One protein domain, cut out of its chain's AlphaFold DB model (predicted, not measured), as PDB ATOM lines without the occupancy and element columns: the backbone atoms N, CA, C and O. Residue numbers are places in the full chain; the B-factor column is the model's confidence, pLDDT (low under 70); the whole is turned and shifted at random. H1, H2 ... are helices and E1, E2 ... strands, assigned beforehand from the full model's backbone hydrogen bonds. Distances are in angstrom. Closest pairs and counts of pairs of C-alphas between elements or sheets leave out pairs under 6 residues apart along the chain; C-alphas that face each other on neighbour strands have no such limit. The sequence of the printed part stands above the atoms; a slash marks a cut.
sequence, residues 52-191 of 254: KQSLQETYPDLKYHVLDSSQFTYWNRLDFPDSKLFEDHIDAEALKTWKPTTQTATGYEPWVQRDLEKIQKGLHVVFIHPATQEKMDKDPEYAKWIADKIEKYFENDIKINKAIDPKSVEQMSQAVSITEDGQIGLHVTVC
ATOM      1  N   LYS A  52      49.962  -0.272 -14.055       97.19
ATOM      2  CA  LYS A  52      50.617  -1.549 -14.345       97.19
ATOM      3  C   LYS A  52      52.030  -1.350 -14.890       97.19
ATOM      4  O   LYS A  52      52.957  -1.958 -14.370       97.19
ATOM      5  N   GLN A  53      52.191  -0.511 -15.914       96.62
ATOM      6  CA  GLN A  53      53.501  -0.301 -16.524       96.62
ATOM      7  C   GLN A  53      54.479   0.347 -15.541       96.62
ATOM      8  O   GLN A  53      55.585  -0.155 -15.395       96.62
ATOM      9  N   SER A  54      54.060   1.401 -14.834       96.38
ATOM     10  CA  SER A  54      54.904   2.066 -13.831       96.38
ATOM     11  C   SER A  54      55.393   1.080 -12.770       96.38
ATOM     12  O   SER A  54      56.582   0.997 -12.490       96.38
ATOM     13  N   LEU A  55      54.480   0.267 -12.230       97.06
ATOM     14  CA  LEU A  55      54.809  -0.726 -11.212       97.06
ATOM     15  C   LEU A  55      55.726  -1.828 -11.748       97.06
ATOM     16  O   LEU A  55      56.599  -2.279 -11.021       97.06
ATOM     17  N   GLN A  56      55.555  -2.260 -12.998       97.06
ATOM     18  CA  GLN A  56      56.418  -3.276 -13.611       97.06
ATOM     19  C   GLN A  56      57.794  -2.726 -14.021       97.06
ATOM     20  O   GLN A  56      58.753  -3.485 -14.097       97.06
ATOM     21  N   GLU A  57      57.925  -1.418 -14.254       96.31
ATOM     22  CA  GLU A  57      59.230  -0.765 -14.418       96.31
ATOM     23  C   GLU A  57      60.003  -0.728 -13.088       96.31
ATOM     24  O   GLU A  57      61.204  -1.002 -13.074       96.31
ATOM     25  N   THR A  58      59.315  -0.453 -11.972       95.75
ATOM     26  CA  THR A  58      59.899  -0.481 -10.618       95.75
ATOM     27  C   THR A  58      60.169  -1.914 -10.132       95.75
ATOM     28  O   THR A  58      61.211  -2.186  -9.534       95.75
ATOM     29  N   TYR A  59      59.256  -2.845 -10.421       95.81
ATOM     30  CA  TYR A  59      59.283  -4.245  -9.994       95.81
ATOM     31  C   TYR A  59      59.101  -5.172 -11.214       95.81
ATOM     32  O   TYR A  59      57.974  -5.560 -11.527       95.81
ATOM     33  N   PRO A  60      60.184  -5.559 -11.913       94.56
ATOM     34  CA  PRO A  60      60.103  -6.311 -13.173       94.56
ATOM     35  C   PRO A  60      59.321  -7.629 -13.105       94.56
ATOM     36  O   PRO A  60      58.626  -7.980 -14.058       94.56
ATOM     37  N   ASP A  61      59.383  -8.327 -11.969       93.44
ATOM     38  CA  ASP A  61      58.693  -9.605 -11.747       93.44
ATOM     39  C   ASP A  61      57.288  -9.434 -11.133       93.44
ATOM     40  O   ASP A  61      56.695 -10.393 -10.628       93.44
ATOM     41  N   LEU A  62      56.738  -8.211 -11.143       97.44
ATOM     42  CA  LEU A  62      55.441  -7.917 -10.543       97.44
ATOM     43  C   LEU A  62      54.288  -8.552 -11.317       97.44
ATOM     44  O   LEU A  62      54.079  -8.306 -12.515       97.44
ATOM     45  N   LYS A  63      53.474  -9.306 -10.577       97.81
ATOM     46  CA  LYS A  63      52.239  -9.917 -11.070       97.81
ATOM     47  C   LYS A  63      51.074  -8.977 -10.806       97.81
ATOM     48  O   LYS A  63      50.815  -8.577  -9.673       97.81
ATOM     49  N   TYR A  64      50.388  -8.593 -11.876       98.06
ATOM     50  CA  TYR A  64      49.299  -7.622 -11.834       98.06
ATOM     51  C   TYR A  64      47.984  -8.299 -12.207       98.06
ATOM     52  O   TYR A  64      47.809  -8.728 -13.353       98.06
ATOM     53  N   HIS A  65      47.046  -8.352 -11.267       98.25
ATOM     54  CA  HIS A  65      45.753  -9.004 -11.445       98.25
ATOM     55  C   HIS A  65      44.611  -8.003 -11.281       98.25
ATOM     56  O   HIS A  65      44.529  -7.309 -10.273       98.25
ATOM     57  N   VAL A  66      43.693  -7.955 -12.249       98.06
ATOM     58  CA  VAL A  66      42.448  -7.181 -12.131       98.06
ATOM     59  C   VAL A  66      41.346  -8.123 -11.659       98.06
ATOM     60  O   VAL A  66      40.756  -8.846 -12.460       98.06
ATOM     61  N   LEU A  67      41.115  -8.164 -10.349       96.44
ATOM     62  CA  LEU A  67      40.080  -8.982  -9.717       96.44
ATOM     63  C   LEU A  67      39.680  -8.394  -8.364       96.44
ATOM     64  O   LEU A  67      40.478  -7.749  -7.684       96.44
ATOM     65  N   ASP A  68      38.434  -8.633  -7.959       96.62
ATOM     66  CA  ASP A  68      37.966  -8.239  -6.636       96.62
ATOM     67  C   ASP A  68      38.483  -9.217  -5.573       96.62
ATOM     68  O   ASP A  68      37.999 -10.339  -5.443       96.62
ATOM     69  N   SER A  69      39.486  -8.786  -4.808       94.62
ATOM     70  CA  SER A  69      40.048  -9.557  -3.689       94.62
ATOM     71  C   SER A  69      39.073  -9.795  -2.532       94.62
ATOM     72  O   SER A  69      39.272 -10.733  -1.760       94.62
ATOM     73  N   SER A  70      38.018  -8.982  -2.399       94.38
ATOM     74  CA  SER A  70      37.080  -9.070  -1.273       94.38
ATOM     75  C   SER A  70      36.277 -10.376  -1.270       94.38
ATOM     76  O   SER A  70      35.791 -10.812  -0.227       94.38
ATOM     77  N   GLN A  71      36.213 -11.060  -2.418       95.00
ATOM     78  CA  GLN A  71      35.588 -12.375  -2.541       95.00
ATOM     79  C   GLN A  71      36.353 -13.490  -1.795       95.00
ATOM     80  O   GLN A  71      35.783 -14.549  -1.523       95.00
ATOM     81  N   PHE A  72      37.626 -13.278  -1.436       95.56
ATOM     82  CA  PHE A  72      38.437 -14.252  -0.699       95.56
ATOM     83  C   PHE A  72      38.173 -14.139   0.806       95.56
ATOM     84  O   PHE A  72      38.931 -13.541   1.567       95.56
ATOM     85  N   THR A  73      37.077 -14.766   1.240       94.81
ATOM     86  CA  THR A  73      36.543 -14.684   2.616       94.81
ATOM     87  C   THR A  73      37.587 -14.973   3.705       94.81
ATOM     88  O   THR A  73      37.524 -14.400   4.791       94.81
ATOM     89  N   TYR A  74      38.545 -15.864   3.433       95.38
ATOM     90  CA  TYR A  74      39.493 -16.367   4.429       95.38
ATOM     91  C   TYR A  74      40.936 -15.889   4.252       95.38
ATOM     92  O   TYR A  74      41.800 -16.432   4.933       95.38
ATOM     93  N   TRP A  75      41.213 -14.894   3.401       94.81
ATOM     94  CA  TRP A  75      42.591 -14.443   3.141       94.81
ATOM     95  C   TRP A  75      43.355 -14.125   4.440       94.81
ATOM     96  O   TRP A  75      44.472 -14.577   4.632       94.81
ATOM     97  N   ASN A  76      42.725 -13.476   5.423       92.19
ATOM     98  CA  ASN A  76      43.381 -13.130   6.696       92.19
ATOM     99  C   ASN A  76      43.733 -14.328   7.610       92.19
ATOM    100  O   ASN A  76      44.159 -14.130   8.754       92.19
ATOM    101  N   ARG A  77      43.491 -15.570   7.182       94.62
ATOM    102  CA  ARG A  77      43.860 -16.759   7.953       94.62
ATOM    103  C   ARG A  77      45.299 -17.174   7.673       94.62
ATOM    104  O   ARG A  77      45.737 -17.196   6.540       94.62
ATOM    105  N   LEU A  78      45.982 -17.635   8.722       93.50
ATOM    106  CA  LEU A  78      47.371 -18.103   8.641       93.50
ATOM    107  C   LEU A  78      47.542 -19.432   7.883       93.50
ATOM    108  O   LEU A  78      48.665 -19.821   7.605       93.50
ATOM    109  N   ASP A  79      46.454 -20.154   7.603       94.81
ATOM    110  CA  ASP A  79      46.435 -21.362   6.769       94.81
ATOM    111  C   ASP A  79      45.818 -21.127   5.386       94.81
ATOM    112  O   ASP A  79      45.552 -22.098   4.671       94.81
ATOM    113  N   PHE A  80      45.571 -19.868   5.011       96.62
ATOM    114  CA  PHE A  80      45.176 -19.539   3.650       96.62
ATOM    115  C   PHE A  80      46.292 -19.972   2.679       96.62
ATOM    116  O   PHE A  80      47.470 -19.888   3.027       96.62
ATOM    117  N   PRO A  81      45.960 -20.495   1.485       96.75
ATOM    118  CA  PRO A  81      46.961 -20.966   0.532       96.75
ATOM    119  C   PRO A  81      47.629 -19.781  -0.179       96.75
ATOM    120  O   PRO A  81      47.395 -19.547  -1.365       96.75
ATOM    121  N   ASP A  82      48.445 -19.018   0.550       95.69
ATOM    122  CA  ASP A  82      49.076 -17.790   0.065       95.69
ATOM    123  C   ASP A  82      49.897 -18.021  -1.204       95.69
ATOM    124  O   ASP A  82      49.920 -17.150  -2.070       95.69
ATOM    125  N   SER A  83      50.487 -19.208  -1.398       96.62
ATOM    126  CA  SER A  83      51.238 -19.512  -2.626       96.62
ATOM    127  C   SER A  83      50.436 -19.323  -3.907       96.62
ATOM    128  O   SER A  83      50.987 -18.924  -4.932       96.62
ATOM    129  N   LYS A  84      49.120 -19.538  -3.838       97.38
ATOM    130  CA  LYS A  84      48.200 -19.355  -4.960       97.38
ATOM    131  C   LYS A  84      48.022 -17.901  -5.359       97.38
ATOM    132  O   LYS A  84      47.691 -17.641  -6.508       97.38
ATOM    133  N   LEU A  85      48.264 -16.964  -4.446       96.81
ATOM    134  CA  LEU A  85      48.245 -15.533  -4.741       96.81
ATOM    135  C   LEU A  85      49.464 -15.102  -5.562       96.81
ATOM    136  O   LEU A  85      49.411 -14.067  -6.214       96.81
ATOM    137  N   PHE A  86      50.544 -15.887  -5.547       96.88
ATOM    138  CA  PHE A  86      51.789 -15.604  -6.260       96.88
ATOM    139  C   PHE A  86      51.909 -16.373  -7.584       96.88
ATOM    140  O   PHE A  86      52.986 -16.398  -8.177       96.88
ATOM    141  N   GLU A  87      50.845 -17.007  -8.077       95.94
ATOM    142  CA  GLU A  87      50.837 -17.674  -9.385       95.94
ATOM    143  C   GLU A  87      50.634 -16.658 -10.528       95.94
ATOM    144  O   GLU A  87      50.017 -15.614 -10.347       95.94
ATOM    145  N   ASP A  88      51.143 -16.949 -11.733       95.31
ATOM    146  CA  ASP A  88      50.949 -16.060 -12.900       95.31
ATOM    147  C   ASP A  88      49.473 -15.942 -13.301       95.31
ATOM    148  O   ASP A  88      49.030 -14.921 -13.827       95.31
ATOM    149  N   HIS A  89      48.711 -17.004 -13.044       94.50
ATOM    150  CA  HIS A  89      47.284 -17.089 -13.304       94.50
ATOM    151  C   HIS A  89      46.585 -17.514 -12.018       94.50
ATOM    152  O   HIS A  89      46.793 -18.621 -11.530       94.50
ATOM    153  N   ILE A  90      45.749 -16.627 -11.487       94.38
ATOM    154  CA  ILE A  90      45.039 -16.851 -10.232       94.38
ATOM    155  C   ILE A  90      43.788 -17.688 -10.488       94.38
ATOM    156  O   ILE A  90      42.887 -17.263 -11.216       94.38
ATOM    157  N   ASP A  91      43.690 -18.840  -9.829       95.75
ATOM    158  CA  ASP A  91      42.438 -19.591  -9.729       95.75
ATOM    159  C   ASP A  91      41.527 -18.950  -8.666       95.75
ATOM    160  O   ASP A  91      41.461 -19.362  -7.503       95.75
ATOM    161  N   ALA A  92      40.853 -17.867  -9.064       95.25
ATOM    162  CA  ALA A  92      40.028 -17.067  -8.162       95.25
ATOM    163  C   ALA A  92      38.850 -17.862  -7.576       95.25
ATOM    164  O   ALA A  92      38.490 -17.651  -6.419       95.25
ATOM    165  N   GLU A  93      38.266 -18.795  -8.332       96.19
ATOM    166  CA  GLU A  93      37.152 -19.611  -7.840       96.19
ATOM    167  C   GLU A  93      37.626 -20.639  -6.807       96.19
ATOM    168  O   GLU A  93      36.955 -20.821  -5.785       96.19
ATOM    169  N   ALA A  94      38.808 -21.241  -6.985       96.12
ATOM    170  CA  ALA A  94      39.403 -22.083  -5.949       96.12
ATOM    171  C   ALA A  94      39.653 -21.300  -4.650       96.12
ATOM    172  O   ALA A  94      39.305 -21.784  -3.574       96.12
ATOM    173  N   LEU A  95      40.185 -20.074  -4.729       96.69
ATOM    174  CA  LEU A  95      40.451 -19.239  -3.547       96.69
ATOM    175  C   LEU A  95      39.182 -18.734  -2.860       96.69
ATOM    176  O   LEU A  95      39.098 -18.705  -1.633       96.69
ATOM    177  N   LYS A  96      38.171 -18.374  -3.645       96.44
ATOM    178  CA  LYS A  96      36.857 -17.942  -3.160       96.44
ATOM    179  C   LYS A  96      36.099 -19.066  -2.457       96.44
ATOM    180  O   LYS A  96      35.424 -18.824  -1.459       96.44
ATOM    181  N   THR A  97      36.187 -20.290  -2.980       96.94
ATOM    182  CA  THR A  97      35.490 -21.463  -2.424       96.94
ATOM    183  C   THR A  97      36.305 -22.216  -1.375       96.94
ATOM    184  O   THR A  97      35.758 -23.098  -0.703       96.94
ATOM    185  N   TRP A  98      37.580 -21.855  -1.195       97.25
ATOM    186  CA  TRP A  98      38.459 -22.439  -0.192       97.25
ATOM    187  C   TRP A  98      37.869 -22.304   1.215       97.25
ATOM    188  O   TRP A  98      37.262 -21.292   1.575       97.25
ATOM    189  N   LYS A  99      38.057 -23.341   2.034       95.81
ATOM    190  CA  LYS A  99      37.631 -23.365   3.435       95.81
ATOM    191  C   LYS A  99      38.753 -23.905   4.310       95.81
ATOM    192  O   LYS A  99      39.407 -24.872   3.911       95.81
ATOM    193  N   PRO A 100      38.930 -23.350   5.517       94.12
ATOM    194  CA  PRO A 100      39.925 -23.862   6.436       94.12
ATOM    195  C   PRO A 100      39.560 -25.271   6.897       94.12
ATOM    196  O   PRO A 100      38.396 -25.593   7.140       94.12
ATOM    197  N   THR A 101      40.580 -26.106   7.054       90.25
ATOM    198  CA  THR A 101      40.440 -27.461   7.602       90.25
ATOM    199  C   THR A 101      40.451 -27.464   9.129       90.25
ATOM    200  O   THR A 101      40.022 -28.434   9.753       90.25
ATOM    201  N   THR A 102      40.926 -26.375   9.737       90.62
ATOM    202  CA  THR A 102      41.063 -26.206  11.183       90.62
ATOM    203  C   THR A 102      40.246 -25.015  11.673       90.62
ATOM    204  O   THR A 102      40.078 -24.016  10.969       90.62
ATOM    205  N   GLN A 103      39.777 -25.068  12.922       91.88
ATOM    206  CA  GLN A 103      39.108 -23.914  13.532       91.88
ATOM    207  C   GLN A 103      40.055 -22.706  13.612       91.88
ATOM    208  O   GLN A 103      39.660 -21.583  13.292       91.88
ATOM    209  N   THR A 104      41.315 -22.949  13.970       91.00
ATOM    210  CA  THR A 104      42.386 -21.954  14.078       91.00
ATOM    211  C   THR A 104      43.699 -22.549  13.586       91.00
ATOM    212  O   THR A 104      44.019 -23.675  13.962       91.00
ATOM    213  N   ALA A 105      44.469 -21.766  12.836       90.31
ATOM    214  CA  ALA A 105      45.826 -22.104  12.425       90.31
ATOM    215  C   ALA A 105      46.849 -21.209  13.126       90.31
ATOM    216  O   ALA A 105      46.567 -20.046  13.434       90.31
ATOM    217  N   THR A 106      48.030 -21.764  13.376       90.81
ATOM    218  CA  THR A 106      49.188 -21.074  13.956       90.81
ATOM    219  C   THR A 106      50.106 -20.485  12.890       90.81
ATOM    220  O   THR A 106      50.895 -19.601  13.209       90.81
ATOM    221  N   GLY A 107      50.012 -20.969  11.648       88.19
ATOM    222  CA  GLY A 107      50.897 -20.608  10.542       88.19
ATOM    223  C   GLY A 107      52.146 -21.491  10.460       88.19
ATOM    224  O   GLY A 107      52.797 -21.531   9.422       88.19
ATOM    225  N   TYR A 108      52.472 -22.246  11.513       89.00
ATOM    226  CA  TYR A 108      53.656 -23.115  11.580       89.00
ATOM    227  C   TYR A 108      53.363 -24.571  11.220       89.00
ATOM    228  O   TYR A 108      54.250 -25.425  11.280       89.00
ATOM    229  N   GLU A 109      52.120 -24.887  10.864       91.69
ATOM    230  CA  GLU A 109      51.760 -26.240  10.489       91.69
ATOM    231  C   GLU A 109      52.544 -26.690   9.243       91.69
ATOM    232  O   GLU A 109      52.720 -25.905   8.307       91.69
ATOM    233  N   PRO A 110      52.977 -27.965   9.159       93.31
ATOM    234  CA  PRO A 110      53.835 -28.412   8.063       93.31
ATOM    235  C   PRO A 110      53.250 -28.196   6.664       93.31
ATOM    236  O   PRO A 110      54.002 -28.075   5.705       93.31
ATOM    237  N   TRP A 111      51.922 -28.200   6.511       92.56
ATOM    238  CA  TRP A 111      51.285 -27.927   5.218       92.56
ATOM    239  C   TRP A 111      51.250 -26.443   4.866       92.56
ATOM    240  O   TRP A 111      51.287 -26.144   3.680       92.56
ATOM    241  N   VAL A 112      51.206 -25.555   5.862       93.50
ATOM    242  CA  VAL A 112      51.300 -24.105   5.657       93.50
ATOM    243  C   VAL A 112      52.723 -23.750   5.258       93.50
ATOM    244  O   VAL A 112      52.929 -23.116   4.232       93.50
ATOM    245  N   GLN A 113      53.719 -24.257   5.988       92.69
ATOM    246  CA  GLN A 113      55.131 -24.030   5.662       92.69
ATOM    247  C   GLN A 113      55.477 -24.550   4.257       92.69
ATOM    248  O   GLN A 113      56.053 -23.821   3.457       92.69
ATOM    249  N   ARG A 114      55.008 -25.757   3.900       94.44
ATOM    250  CA  ARG A 114      55.129 -26.296   2.531       94.44
ATOM    251  C   ARG A 114      54.396 -25.477   1.473       94.44
ATOM    252  O   ARG A 114      54.710 -25.612   0.296       94.44
ATOM    253  N   ASP A 115      53.360 -24.731   1.843       95.50
ATOM    254  CA  ASP A 115      52.695 -23.824   0.915       95.50
ATOM    255  C   ASP A 115      53.565 -22.595   0.660       95.50
ATOM    256  O   ASP A 115      53.899 -22.322  -0.488       95.50
ATOM    257  N   LEU A 116      54.030 -21.946   1.729       92.62
ATOM    258  CA  LEU A 116      54.906 -20.776   1.662       92.62
ATOM    259  C   LEU A 116      56.215 -21.061   0.907       92.62
ATOM    260  O   LEU A 116      56.655 -20.228   0.123       92.62
ATOM    261  N   GLU A 117      56.793 -22.258   1.051       92.12
ATOM    262  CA  GLU A 117      57.991 -22.699   0.309       92.12
ATOM    263  C   GLU A 117      57.820 -22.712  -1.222       92.12
ATOM    264  O   GLU A 117      58.813 -22.704  -1.951       92.12
ATOM    265  N   LYS A 118      56.582 -22.743  -1.735       94.69
ATOM    266  CA  LYS A 118      56.314 -22.677  -3.183       94.69
ATOM    267  C   LYS A 118      56.440 -21.261  -3.735       94.69
ATOM    268  O   LYS A 118      56.521 -21.096  -4.951       94.69
ATOM    269  N   ILE A 119      56.395 -20.250  -2.870       94.12
ATOM    270  CA  ILE A 119      56.470 -18.851  -3.274       94.12
ATOM    271  C   ILE A 119      57.907 -18.561  -3.687       94.12
ATOM    272  O   ILE A 119      58.847 -18.726  -2.909       94.12
ATOM    273  N   GLN A 120      58.086 -18.117  -4.929       92.31
ATOM    274  CA  GLN A 120      59.379 -17.614  -5.361       92.31
ATOM    275  C   GLN A 120      59.737 -16.370  -4.541       92.31
ATOM    276  O   GLN A 120      58.901 -15.515  -4.245       92.31
ATOM    277  N   LYS A 121      61.011 -16.294  -4.175       91.88
ATOM    278  CA  LYS A 121      61.572 -15.220  -3.366       91.88
ATOM    279  C   LYS A 121      61.587 -13.887  -4.116       91.88
ATOM    280  O   LYS A 121      61.900 -13.865  -5.306       91.88
ATOM    281  N   GLY A 122      61.303 -12.793  -3.409       93.06
ATOM    282  CA  GLY A 122      61.360 -11.429  -3.951       93.06
ATOM    283  C   GLY A 122      60.202 -11.036  -4.876       93.06
ATOM    284  O   GLY A 122      60.328 -10.074  -5.636       93.06
ATOM    285  N   LEU A 123      59.087 -11.774  -4.861       95.62
ATOM    286  CA  LEU A 123      57.952 -11.496  -5.740       95.62
ATOM    287  C   LEU A 123      57.066 -10.368  -5.216       95.62
ATOM    288  O   LEU A 123      56.774 -10.291  -4.027       95.62
ATOM    289  N   HIS A 124      56.549  -9.564  -6.143       98.00
ATOM    290  CA  HIS A 124      55.549  -8.539  -5.860       98.00
ATOM    291  C   HIS A 124      54.254  -8.880  -6.594       98.00
ATOM    292  O   HIS A 124      54.270  -9.224  -7.777       98.00
ATOM    293  N   VAL A 125      53.122  -8.784  -5.906       98.38
ATOM    294  CA  VAL A 125      51.803  -9.043  -6.485       98.38
ATOM    295  C   VAL A 125      50.857  -7.913  -6.133       98.38
ATOM    296  O   VAL A 125      50.793  -7.459  -4.990       98.38
ATOM    297  N   VAL A 126      50.089  -7.473  -7.122       98.50
ATOM    298  CA  VAL A 126      49.072  -6.441  -6.954       98.50
ATOM    299  C   VAL A 126      47.740  -6.944  -7.488       98.50
ATOM    300  O   VAL A 126      47.635  -7.358  -8.644       98.50
ATOM    301  N   PHE A 127      46.708  -6.850  -6.654       98.50
ATOM    302  CA  PHE A 127      45.321  -7.112  -7.026       98.50
ATOM    303  C   PHE A 127      44.558  -5.794  -7.108       98.50
ATOM    304  O   PHE A 127      44.411  -5.106  -6.106       98.50
ATOM    305  N   ILE A 128      44.047  -5.430  -8.277       98.56
ATOM    306  CA  ILE A 128      43.279  -4.202  -8.482       98.56
ATOM    307  C   ILE A 128      41.807  -4.545  -8.666       98.56
ATOM    308  O   ILE A 128      41.446  -5.297  -9.574       98.56
ATOM    309  N   HIS A 129      40.942  -3.947  -7.846       98.69
ATOM    310  CA  HIS A 129      39.502  -4.065  -8.033       98.69
ATOM    311  C   HIS A 129      39.084  -3.572  -9.437       98.69
ATOM    312  O   HIS A 129      39.512  -2.484  -9.837       98.69
ATOM    313  N   PRO A 130      38.209  -4.287 -10.177       98.50
ATOM    314  CA  PRO A 130      37.827  -3.919 -11.545       98.50
ATOM    315  C   PRO A 130      37.337  -2.473 -11.698       98.50
ATOM    316  O   PRO A 130      37.799  -1.753 -12.575       98.50
ATOM    317  N   ALA A 131      36.489  -1.989 -10.785       98.38
ATOM    318  CA  ALA A 131      36.026  -0.599 -10.820       98.38
ATOM    319  C   ALA A 131      37.151   0.431 -10.592       98.38
ATOM    320  O   ALA A 131      37.074   1.553 -11.087       98.38
ATOM    321  N   THR A 132      38.199   0.070  -9.847       98.38
ATOM    322  CA  THR A 132      39.377   0.926  -9.661       98.38
ATOM    323  C   THR A 132      40.224   0.934 -10.924       98.38
ATOM    324  O   THR A 132      40.642   2.007 -11.349       98.38
ATOM    325  N   GLN A 133      40.393  -0.220 -11.579       98.44
ATOM    326  CA  GLN A 133      41.025  -0.301 -12.899       98.44
ATOM    327  C   GLN A 133      40.320   0.609 -13.909       98.44
ATOM    328  O   GLN A 133      40.965   1.450 -14.526       98.44
ATOM    329  N   GLU A 134      38.992   0.531 -14.004       98.00
ATOM    330  CA  GLU A 134      38.223   1.377 -14.921       98.00
ATOM    331  C   GLU A 134      38.366   2.879 -14.639       98.00
ATOM    332  O   GLU A 134      38.280   3.691 -15.563       98.00
ATOM    333  N   LYS A 135      38.533   3.276 -13.370       97.81
ATOM    334  CA  LYS A 135      38.809   4.674 -13.002       97.81
ATOM    335  C   LYS A 135      40.211   5.085 -13.449       97.81
ATOM    336  O   LYS A 135      40.355   6.144 -14.046       97.81
ATOM    337  N   MET A 136      41.215   4.239 -13.212       97.38
ATOM    338  CA  MET A 136      42.598   4.484 -13.640       97.38
ATOM    339  C   MET A 136      42.730   4.600 -15.163       97.38
ATOM    340  O   MET A 136      43.483   5.441 -15.642       97.38
ATOM    341  N   ASP A 137      41.964   3.817 -15.925       96.19
ATOM    342  CA  ASP A 137      41.975   3.880 -17.394       96.19
ATOM    343  C   ASP A 137      41.406   5.208 -17.934       96.19
ATOM    344  O   ASP A 137      41.719   5.615 -19.053       96.19
ATOM    345  N   LYS A 138      40.559   5.890 -17.149       96.56
ATOM    346  CA  LYS A 138      39.927   7.175 -17.506       96.56
ATOM    347  C   LYS A 138      40.687   8.383 -16.962       96.56
ATOM    348  O   LYS A 138      40.564   9.469 -17.524       96.56
ATOM    349  N   ASP A 139      41.425   8.203 -15.874       97.06
ATOM    350  CA  ASP A 139      42.119   9.261 -15.148       97.06
ATOM    351  C   ASP A 139      43.581   8.854 -14.868       97.06
ATOM    352  O   ASP A 139      43.866   8.149 -13.891       97.06
ATOM    353  N   PRO A 140      44.528   9.309 -15.713       95.38
ATOM    354  CA  PRO A 140      45.952   9.047 -15.523       95.38
ATOM    355  C   PRO A 140      46.531   9.614 -14.219       95.38
ATOM    356  O   PRO A 140      47.494   9.051 -13.696       95.38
ATOM    357  N   GLU A 141      45.971  10.700 -13.667       96.25
ATOM    358  CA  GLU A 141      46.424  11.243 -12.378       96.25
ATOM    359  C   GLU A 141      46.007  10.322 -11.231       96.25
ATOM    360  O   GLU A 141      46.811  10.031 -10.340       96.25
ATOM    361  N   TYR A 142      44.783   9.791 -11.286       97.50
ATOM    362  CA  TYR A 142      44.322   8.773 -10.345       97.50
ATOM    363  C   TYR A 142      45.142   7.482 -10.451       97.50
ATOM    364  O   TYR A 142      45.536   6.912  -9.433       97.50
ATOM    365  N   ALA A 143      45.458   7.042 -11.671       97.88
ATOM    366  CA  ALA A 143      46.305   5.876 -11.902       97.88
ATOM    367  C   ALA A 143      47.711   6.052 -11.313       97.88
ATOM    368  O   ALA A 143      48.226   5.143 -10.656       97.88
ATOM    369  N   LYS A 144      48.298   7.242 -11.479       97.56
ATOM    370  CA  LYS A 144      49.568   7.600 -10.845       97.56
ATOM    371  C   LYS A 144      49.468   7.559  -9.325       97.56
ATOM    372  O   LYS A 144      50.302   6.940  -8.677       97.56
ATOM    373  N   TRP A 145      48.419   8.147  -8.757       97.50
ATOM    374  CA  TRP A 145      48.204   8.130  -7.312       97.50
ATOM    375  C   TRP A 145      48.066   6.710  -6.739       97.50
ATOM    376  O   TRP A 145      48.578   6.438  -5.652       97.50
ATOM    377  N   ILE A 146      47.404   5.793  -7.454       98.44
ATOM    378  CA  ILE A 146      47.323   4.381  -7.055       98.44
ATOM    379  C   ILE A 146      48.698   3.707  -7.114       98.44
ATOM    380  O   ILE A 146      49.061   3.024  -6.156       98.44
ATOM    381  N   ALA A 147      49.466   3.910  -8.189       98.31
ATOM    382  CA  ALA A 147      50.817   3.360  -8.304       98.31
ATOM    383  C   ALA A 147      51.719   3.852  -7.161       98.31
ATOM    384  O   ALA A 147      52.248   3.030  -6.416       98.31
ATOM    385  N   ASP A 148      51.771   5.168  -6.926       98.06
ATOM    386  CA  ASP A 148      52.537   5.778  -5.830       98.06
ATOM    387  C   ASP A 148      52.115   5.210  -4.459       98.06
ATOM    388  O   ASP A 148      52.937   4.993  -3.564       98.06
ATOM    389  N   LYS A 149      50.812   4.954  -4.266       98.31
ATOM    390  CA  LYS A 149      50.289   4.360  -3.030       98.31
ATOM    391  C   LYS A 149      50.782   2.923  -2.834       98.31
ATOM    392  O   LYS A 149      51.145   2.573  -1.710       98.31
ATOM    393  N   ILE A 150      50.772   2.109  -3.887       98.50
ATOM    394  CA  ILE A 150      51.250   0.720  -3.853       98.50
ATOM    395  C   ILE A 150      52.752   0.685  -3.573       98.50
ATOM    396  O   ILE A 150      53.181  -0.027  -2.668       98.50
ATOM    397  N   GLU A 151      53.538   1.493  -4.287       98.25
ATOM    398  CA  GLU A 151      54.987   1.587  -4.077       98.25
ATOM    399  C   GLU A 151      55.303   1.961  -2.629       98.25
ATOM    400  O   GLU A 151      56.053   1.267  -1.942       98.25
ATOM    401  N   LYS A 152      54.627   2.991  -2.113       98.06
ATOM    402  CA  LYS A 152      54.781   3.420  -0.724       98.06
ATOM    403  C   LYS A 152      54.380   2.341   0.282       98.06
ATOM    404  O   LYS A 152      54.953   2.291   1.371       98.06
ATOM    405  N   TYR A 153      53.382   1.514  -0.026       98.00
ATOM    406  CA  TYR A 153      53.029   0.382   0.827       98.00
ATOM    407  C   TYR A 153      54.180  -0.630   0.884       98.00
ATOM    408  O   TYR A 153      54.633  -0.946   1.985       98.00
ATOM    409  N   PHE A 154      54.705  -1.055  -0.271       97.25
ATOM    410  CA  PHE A 154      55.813  -2.011  -0.329       97.25
ATOM    411  C   PHE A 154      57.057  -1.508   0.407       97.25
ATOM    412  O   PHE A 154      57.597  -2.216   1.260       97.25
ATOM    413  N   GLU A 155      57.454  -0.256   0.171       96.94
ATOM    414  CA  GLU A 155      58.592   0.372   0.851       96.94
ATOM    415  C   GLU A 155      58.418   0.426   2.374       96.94
ATOM    416  O   GLU A 155      59.361   0.161   3.129       96.94
ATOM    417  N   ASN A 156      57.221   0.783   2.847       96.00
ATOM    418  CA  ASN A 156      56.948   0.866   4.280       96.00
ATOM    419  C   ASN A 156      56.962  -0.512   4.937       96.00
ATOM    420  O   ASN A 156      57.530  -0.650   6.020       96.00
ATOM    421  N   ASP A 157      56.385  -1.521   4.293       95.19
ATOM    422  CA  ASP A 157      56.381  -2.890   4.804       95.19
ATOM    423  C   ASP A 157      57.808  -3.470   4.852       95.19
ATOM    424  O   ASP A 157      58.213  -4.023   5.877       95.19
ATOM    425  N   ILE A 158      58.645  -3.207   3.838       94.25
ATOM    426  CA  ILE A 158      60.088  -3.516   3.885       94.25
ATOM    427  C   ILE A 158      60.746  -2.802   5.064       94.25
ATOM    428  O   ILE A 158      61.484  -3.412   5.837       94.25
ATOM    429  N   LYS A 159      60.499  -1.501   5.234       94.75
ATOM    430  CA  LYS A 159      61.109  -0.712   6.310       94.75
ATOM    431  C   LYS A 159      60.748  -1.249   7.696       94.75
ATOM    432  O   LYS A 159      61.619  -1.285   8.567       94.75
ATOM    433  N   ILE A 160      59.494  -1.649   7.898       91.88
ATOM    434  CA  ILE A 160      59.005  -2.214   9.161       91.88
ATOM    435  C   ILE A 160      59.674  -3.566   9.426       91.88
ATOM    436  O   ILE A 160      60.280  -3.737  10.484       91.88
ATOM    437  N   ASN A 161      59.652  -4.493   8.463       89.62
ATOM    438  CA  ASN A 161      60.248  -5.823   8.636       89.62
ATOM    439  C   ASN A 161      61.773  -5.758   8.807       89.62
ATOM    440  O   ASN A 161      62.335  -6.424   9.678       89.62
ATOM    441  N   LYS A 162      62.447  -4.861   8.079       91.19
ATOM    442  CA  LYS A 162      63.893  -4.631   8.203       91.19
ATOM    443  C   LYS A 162      64.298  -4.141   9.593       91.19
ATOM    444  O   LYS A 162      65.414  -4.412  10.029       91.19
ATOM    445  N   ALA A 163      63.423  -3.402  10.279       91.25
ATOM    446  CA  ALA A 163      63.675  -2.944  11.645       91.25
ATOM    447  C   ALA A 163      63.584  -4.083  12.678       91.25
ATOM    448  O   ALA A 163      64.179  -3.967  13.748       91.25
ATOM    449  N   ILE A 164      62.861  -5.162  12.359       87.69
ATOM    450  CA  ILE A 164      62.726  -6.360  13.199       87.69
ATOM    451  C   ILE A 164      63.903  -7.306  12.942       87.69
ATOM    452  O   ILE A 164      64.630  -7.656  13.871       87.69
ATOM    453  N   ASP A 165      64.109  -7.685  11.681       85.88
ATOM    454  CA  ASP A 165      65.242  -8.496  11.236       85.88
ATOM    455  C   ASP A 165      65.718  -8.006   9.859       85.88
ATOM    456  O   ASP A 165      65.039  -8.231   8.852       85.88
ATOM    457  N   PRO A 166      66.902  -7.373   9.772       88.19
ATOM    458  CA  PRO A 166      67.444  -6.892   8.508       88.19
ATOM    459  C   PRO A 166      67.618  -7.965   7.430       88.19
ATOM    460  O   PRO A 166      67.596  -7.613   6.253       88.19
ATOM    461  N   LYS A 167      67.797  -9.241   7.801       87.25
ATOM    462  CA  LYS A 167      67.957 -10.336   6.831       87.25
ATOM    463  C   LYS A 167      66.627 -10.823   6.267       87.25
ATOM    464  O   LYS A 167      66.590 -11.289   5.133       87.25
ATOM    465  N   SER A 168      65.541 -10.682   7.028       85.00
ATOM    466  CA  SER A 168      64.207 -11.149   6.627       85.00
ATOM    467  C   SER A 168      63.711 -10.498   5.329       85.00
ATOM    468  O   SER A 168      62.960 -11.112   4.574       85.00
ATOM    469  N   VAL A 169      64.185  -9.278   5.038       89.81
ATOM    470  CA  VAL A 169      63.770  -8.493   3.868       89.81
ATOM    471  C   VAL A 169      64.577  -8.758   2.598       89.81
ATOM    472  O   VAL A 169      64.204  -8.257   1.541       89.81
ATOM    473  N   GLU A 170      65.673  -9.522   2.657       87.44
ATOM    474  CA  GLU A 170      66.553  -9.738   1.491       87.44
ATOM    475  C   GLU A 170      65.849 -10.457   0.332       87.44
ATOM    476  O   GLU A 170      66.244 -10.309  -0.823       87.44
ATOM    477  N   GLN A 171      64.827 -11.250   0.644       87.19
ATOM    478  CA  GLN A 171      64.112 -12.132  -0.279       87.19
ATOM    479  C   GLN A 171      62.591 -12.074  -0.058       87.19
ATOM    480  O   GLN A 171      61.867 -13.004  -0.413       87.19
ATOM    481  N   MET A 172      62.117 -10.987   0.553       92.50
ATOM    482  CA  MET A 172      60.724 -10.820   0.953       92.50
ATOM    483  C   MET A 172      59.803 -10.725  -0.258       92.50
ATOM    484  O   MET A 172      60.066  -9.965  -1.187       92.50
ATOM    485  N   SER A 173      58.715 -11.486  -0.216       96.06
ATOM    486  CA  SER A 173      57.648 -11.435  -1.208       96.06
ATOM    487  C   SER A 173      56.426 -10.739  -0.615       96.06
ATOM    488  O   SER A 173      56.072 -10.967   0.543       96.06
ATOM    489  N   GLN A 174      55.780  -9.885  -1.402       97.31
ATOM    490  CA  GLN A 174      54.676  -9.031  -0.966       97.31
ATOM    491  C   GLN A 174      53.505  -9.152  -1.934       97.31
ATOM    492  O   GLN A 174      53.677  -9.071  -3.148       97.31
ATOM    493  N   ALA A 175      52.299  -9.288  -1.398       97.69
ATOM    494  CA  ALA A 175      51.069  -9.176  -2.162       97.69
ATOM    495  C   ALA A 175      50.151  -8.151  -1.503       97.69
ATOM    496  O   ALA A 175      49.959  -8.180  -0.289       97.69
ATOM    497  N   VAL A 176      49.566  -7.260  -2.299       98.12
ATOM    498  CA  VAL A 176      48.653  -6.221  -1.813       98.12
ATOM    499  C   VAL A 176      47.457  -6.072  -2.740       98.12
ATOM    500  O   VAL A 176      47.585  -6.177  -3.961       98.12
ATOM    501  N   SER A 177      46.282  -5.821  -2.174       98.25
ATOM    502  CA  SER A 177      45.084  -5.501  -2.939       98.25
ATOM    503  C   SER A 177      44.696  -4.032  -2.839       98.25
ATOM    504  O   SER A 177      44.953  -3.358  -1.841       98.25
ATOM    505  N   ILE A 178      44.062  -3.536  -3.897       98.50
ATOM    506  CA  ILE A 178      43.429  -2.231  -3.976       98.50
ATOM    507  C   ILE A 178      41.927  -2.435  -4.114       98.50
ATOM    508  O   ILE A 178      41.455  -3.071  -5.060       98.50
ATOM    509  N   THR A 179      41.184  -1.882  -3.167       98.00
ATOM    510  CA  THR A 179      39.723  -1.967  -3.069       98.00
ATOM    511  C   THR A 179      39.021  -1.084  -4.105       98.00
ATOM    512  O   THR A 179      39.650  -0.292  -4.811       98.00
ATOM    513  N   GLU A 180      37.693  -1.201  -4.201       97.88
ATOM    514  CA  GLU A 180      36.833  -0.428  -5.114       97.88
ATOM    515  C   GLU A 180      36.955   1.106  -4.961       97.88
ATOM    516  O   GLU A 180      36.809   1.875  -5.923       97.88
ATOM    517  N   ASP A 181      37.226   1.567  -3.741       96.81
ATOM    518  CA  ASP A 181      37.441   2.971  -3.383       96.81
ATOM    519  C   ASP A 181      38.915   3.406  -3.504       96.81
ATOM    520  O   ASP A 181      39.256   4.554  -3.211       96.81
ATOM    521  N   GLY A 182      39.790   2.521  -3.989       96.00
ATOM    522  CA  GLY A 182      41.203   2.810  -4.221       96.00
ATOM    523  C   GLY A 182      42.055   2.800  -2.953       96.00
ATOM    524  O   GLY A 182      43.086   3.478  -2.907       96.00
ATOM    525  N   GLN A 183      41.631   2.099  -1.900       97.81
ATOM    526  CA  GLN A 183      42.402   1.938  -0.664       97.81
ATOM    527  C   GLN A 183      43.194   0.635  -0.666       97.81
ATOM    528  O   GLN A 183      42.894  -0.283  -1.419       97.81
ATOM    529  N   ILE A 184      44.219   0.569   0.187       97.25
ATOM    530  CA  ILE A 184      44.926  -0.684   0.458       97.25
ATOM    531  C   ILE A 184      43.963  -1.617   1.189       97.25
ATOM    532  O   ILE A 184      43.383  -1.238   2.208       97.25
ATOM    533  N   GLY A 185      43.789  -2.816   0.649       95.69
ATOM    534  CA  GLY A 185      42.938  -3.858   1.194       95.69
ATOM    535  C   GLY A 185      43.739  -4.982   1.844       95.69
ATOM    536  O   GLY A 185      44.628  -4.765   2.674       95.69
ATOM    537  N   LEU A 186      43.372  -6.204   1.466       95.69
ATOM    538  CA  LEU A 186      44.012  -7.429   1.920       95.69
ATOM    539  C   LEU A 186      45.448  -7.489   1.402       95.69
ATOM    540  O   LEU A 186      45.753  -7.024   0.304       95.69
ATOM    541  N   HIS A 187      46.332  -8.048   2.212       96.19
ATOM    542  CA  HIS A 187      47.747  -8.131   1.900       96.19
ATOM    543  C   HIS A 187      48.381  -9.307   2.628       96.19
ATOM    544  O   HIS A 187      47.862  -9.781   3.641       96.19
ATOM    545  N   VAL A 188      49.518  -9.758   2.116       95.25
ATOM    546  CA  VAL A 188      50.359 -10.756   2.768       95.25
ATOM    547  C   VAL A 188      51.823 -10.463   2.472       95.25
ATOM    548  O   VAL A 188      52.183 -10.072   1.360       95.25
ATOM    549  N   THR A 189      52.656 -10.681   3.484       94.94
ATOM    550  CA  THR A 189      54.108 -10.548   3.407       94.94
ATOM    551  C   THR A 189      54.727 -11.873   3.813       94.94
ATOM    552  O   THR A 189      54.417 -12.412   4.877       94.94
ATOM    553  N   VAL A 190      55.599 -12.400   2.960       92.88
ATOM    554  CA  VAL A 190      56.322 -13.647   3.192       92.88
ATOM    555  C   VAL A 190      57.804 -13.323   3.243       92.88
ATOM    556  O   VAL A 190      58.417 -12.982   2.233       92.88
ATOM    557  N   CYS A 191      58.371 -13.410   4.441       88.38
ATOM    558  CA  CYS A 191      59.800 -13.259   4.663       88.38
ATOM    559  C   CYS A 191      60.484 -14.626   4.645       88.38
ATOM    560  O   CYS A 191      59.876 -15.643   4.996       88.38
TER     561      CYS A 191
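What this domain is: This is residues 52 to 191 of the 254 residues of an uncharacterized protein of Paenibacillus borealis (UniProt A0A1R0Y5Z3). A mixed sheet of four strands forms the core, with the long helix H6 running slantwise over one face and the short H1 next to it, while the short H2 covers part of the opposite face. H4 packs on H2 and reaches away from the sheet, H3 lies off the sheet with one end close to H2, and H5 meets H6 at a corner beyond one end of the strands. The printed part has 140 residues with six named helices and four named strands, in the order H1 E1 H2 H3 H4 E2 H5 H6 E3 E4. The sheet order is E1 E2 E3 E4, with E1, E2 and E3 parallel and E4 antiparallel to E3; the class is mixed, helices and strands. The whole is compact, with a radius of gyration of the C-alphas of 15.2 A and spans of 45 by 36 by 22 A.

How they stand to each other: H1, residues 52 to 58, leads by a tight link to E1, residues 63 to 66, an edge strand. H2, residues 82 to 86, is close to but not clearly touching H3, residues 92 to 97; the C-alphas of Lys 84 and Leu 95 are closest, 7.9 A apart. H4, residues 110 to 116, touches H2, closest at the C-alphas of Ser 83 and Asp 115, 5.8 A. E2, residues 124 to 128, is parallel to E1 at 8 degrees, with N 65 and O 126 2.9 A apart, within hydrogen-bond range. H5, residues 130 to 138, only grazes the sheet with residues 130 to 134. H6, residues 140 to 164, touches H5 only at the corner, closest at the C-alphas of Met 136 and Ala 143, 4.3 A. With residues 147 to 151 alone H6 touches H1, at a steep tilt of 40 degrees, the same way; the C-alphas of Leu 55 and Ala 147 are closest, 6.4 A apart. E3, residues 173 to 178, is parallel to E2 at 11 degrees, with N 127 and O 176 2.9 A apart. E2, H5, H6 and E3 form a strand-helix-strand unit, two parallel neighbour strands joined through helices, with a left-handed crossover; E1, H2, H3, H4 and E2 form another such unit. E4, residues 184 to 190, makes a hairpin with E3, antiparallel at 171 degrees, with N 175 and O 188 2.9 A apart. H1 and H6 are on the same face of the sheet, H2 on the opposite face at a height over the sheet of 8.5 A. Every O i to N i+4 pair is within hydrogen-bond range in H1, H3, H4 and H6; H5 has 4 of 5, and H2 has 0 of 1 but 2 of 2 O i to N i+3 pairs.

Where its parts are: H1 begins at C-alpha 52, (50.617, -1.549, -14.345). H6 measures 36.7 A from first to last C-alpha, from (45.952, 9.047, -15.523) at residue 140; E3 measures 17.2 A and E4 17.5 A, E4 ending at C-alpha 190, (56.322, -13.647, 3.192).

The domain as a whole: The two C-alphas farthest apart, of Pro 110 and Lys 138, are 46.0 A from each other. The printed part has no cut; the links E1 to H2 and H3 to H4 are long. The mean pLDDT of the printed part is 95.1, and no printed residue is under 70.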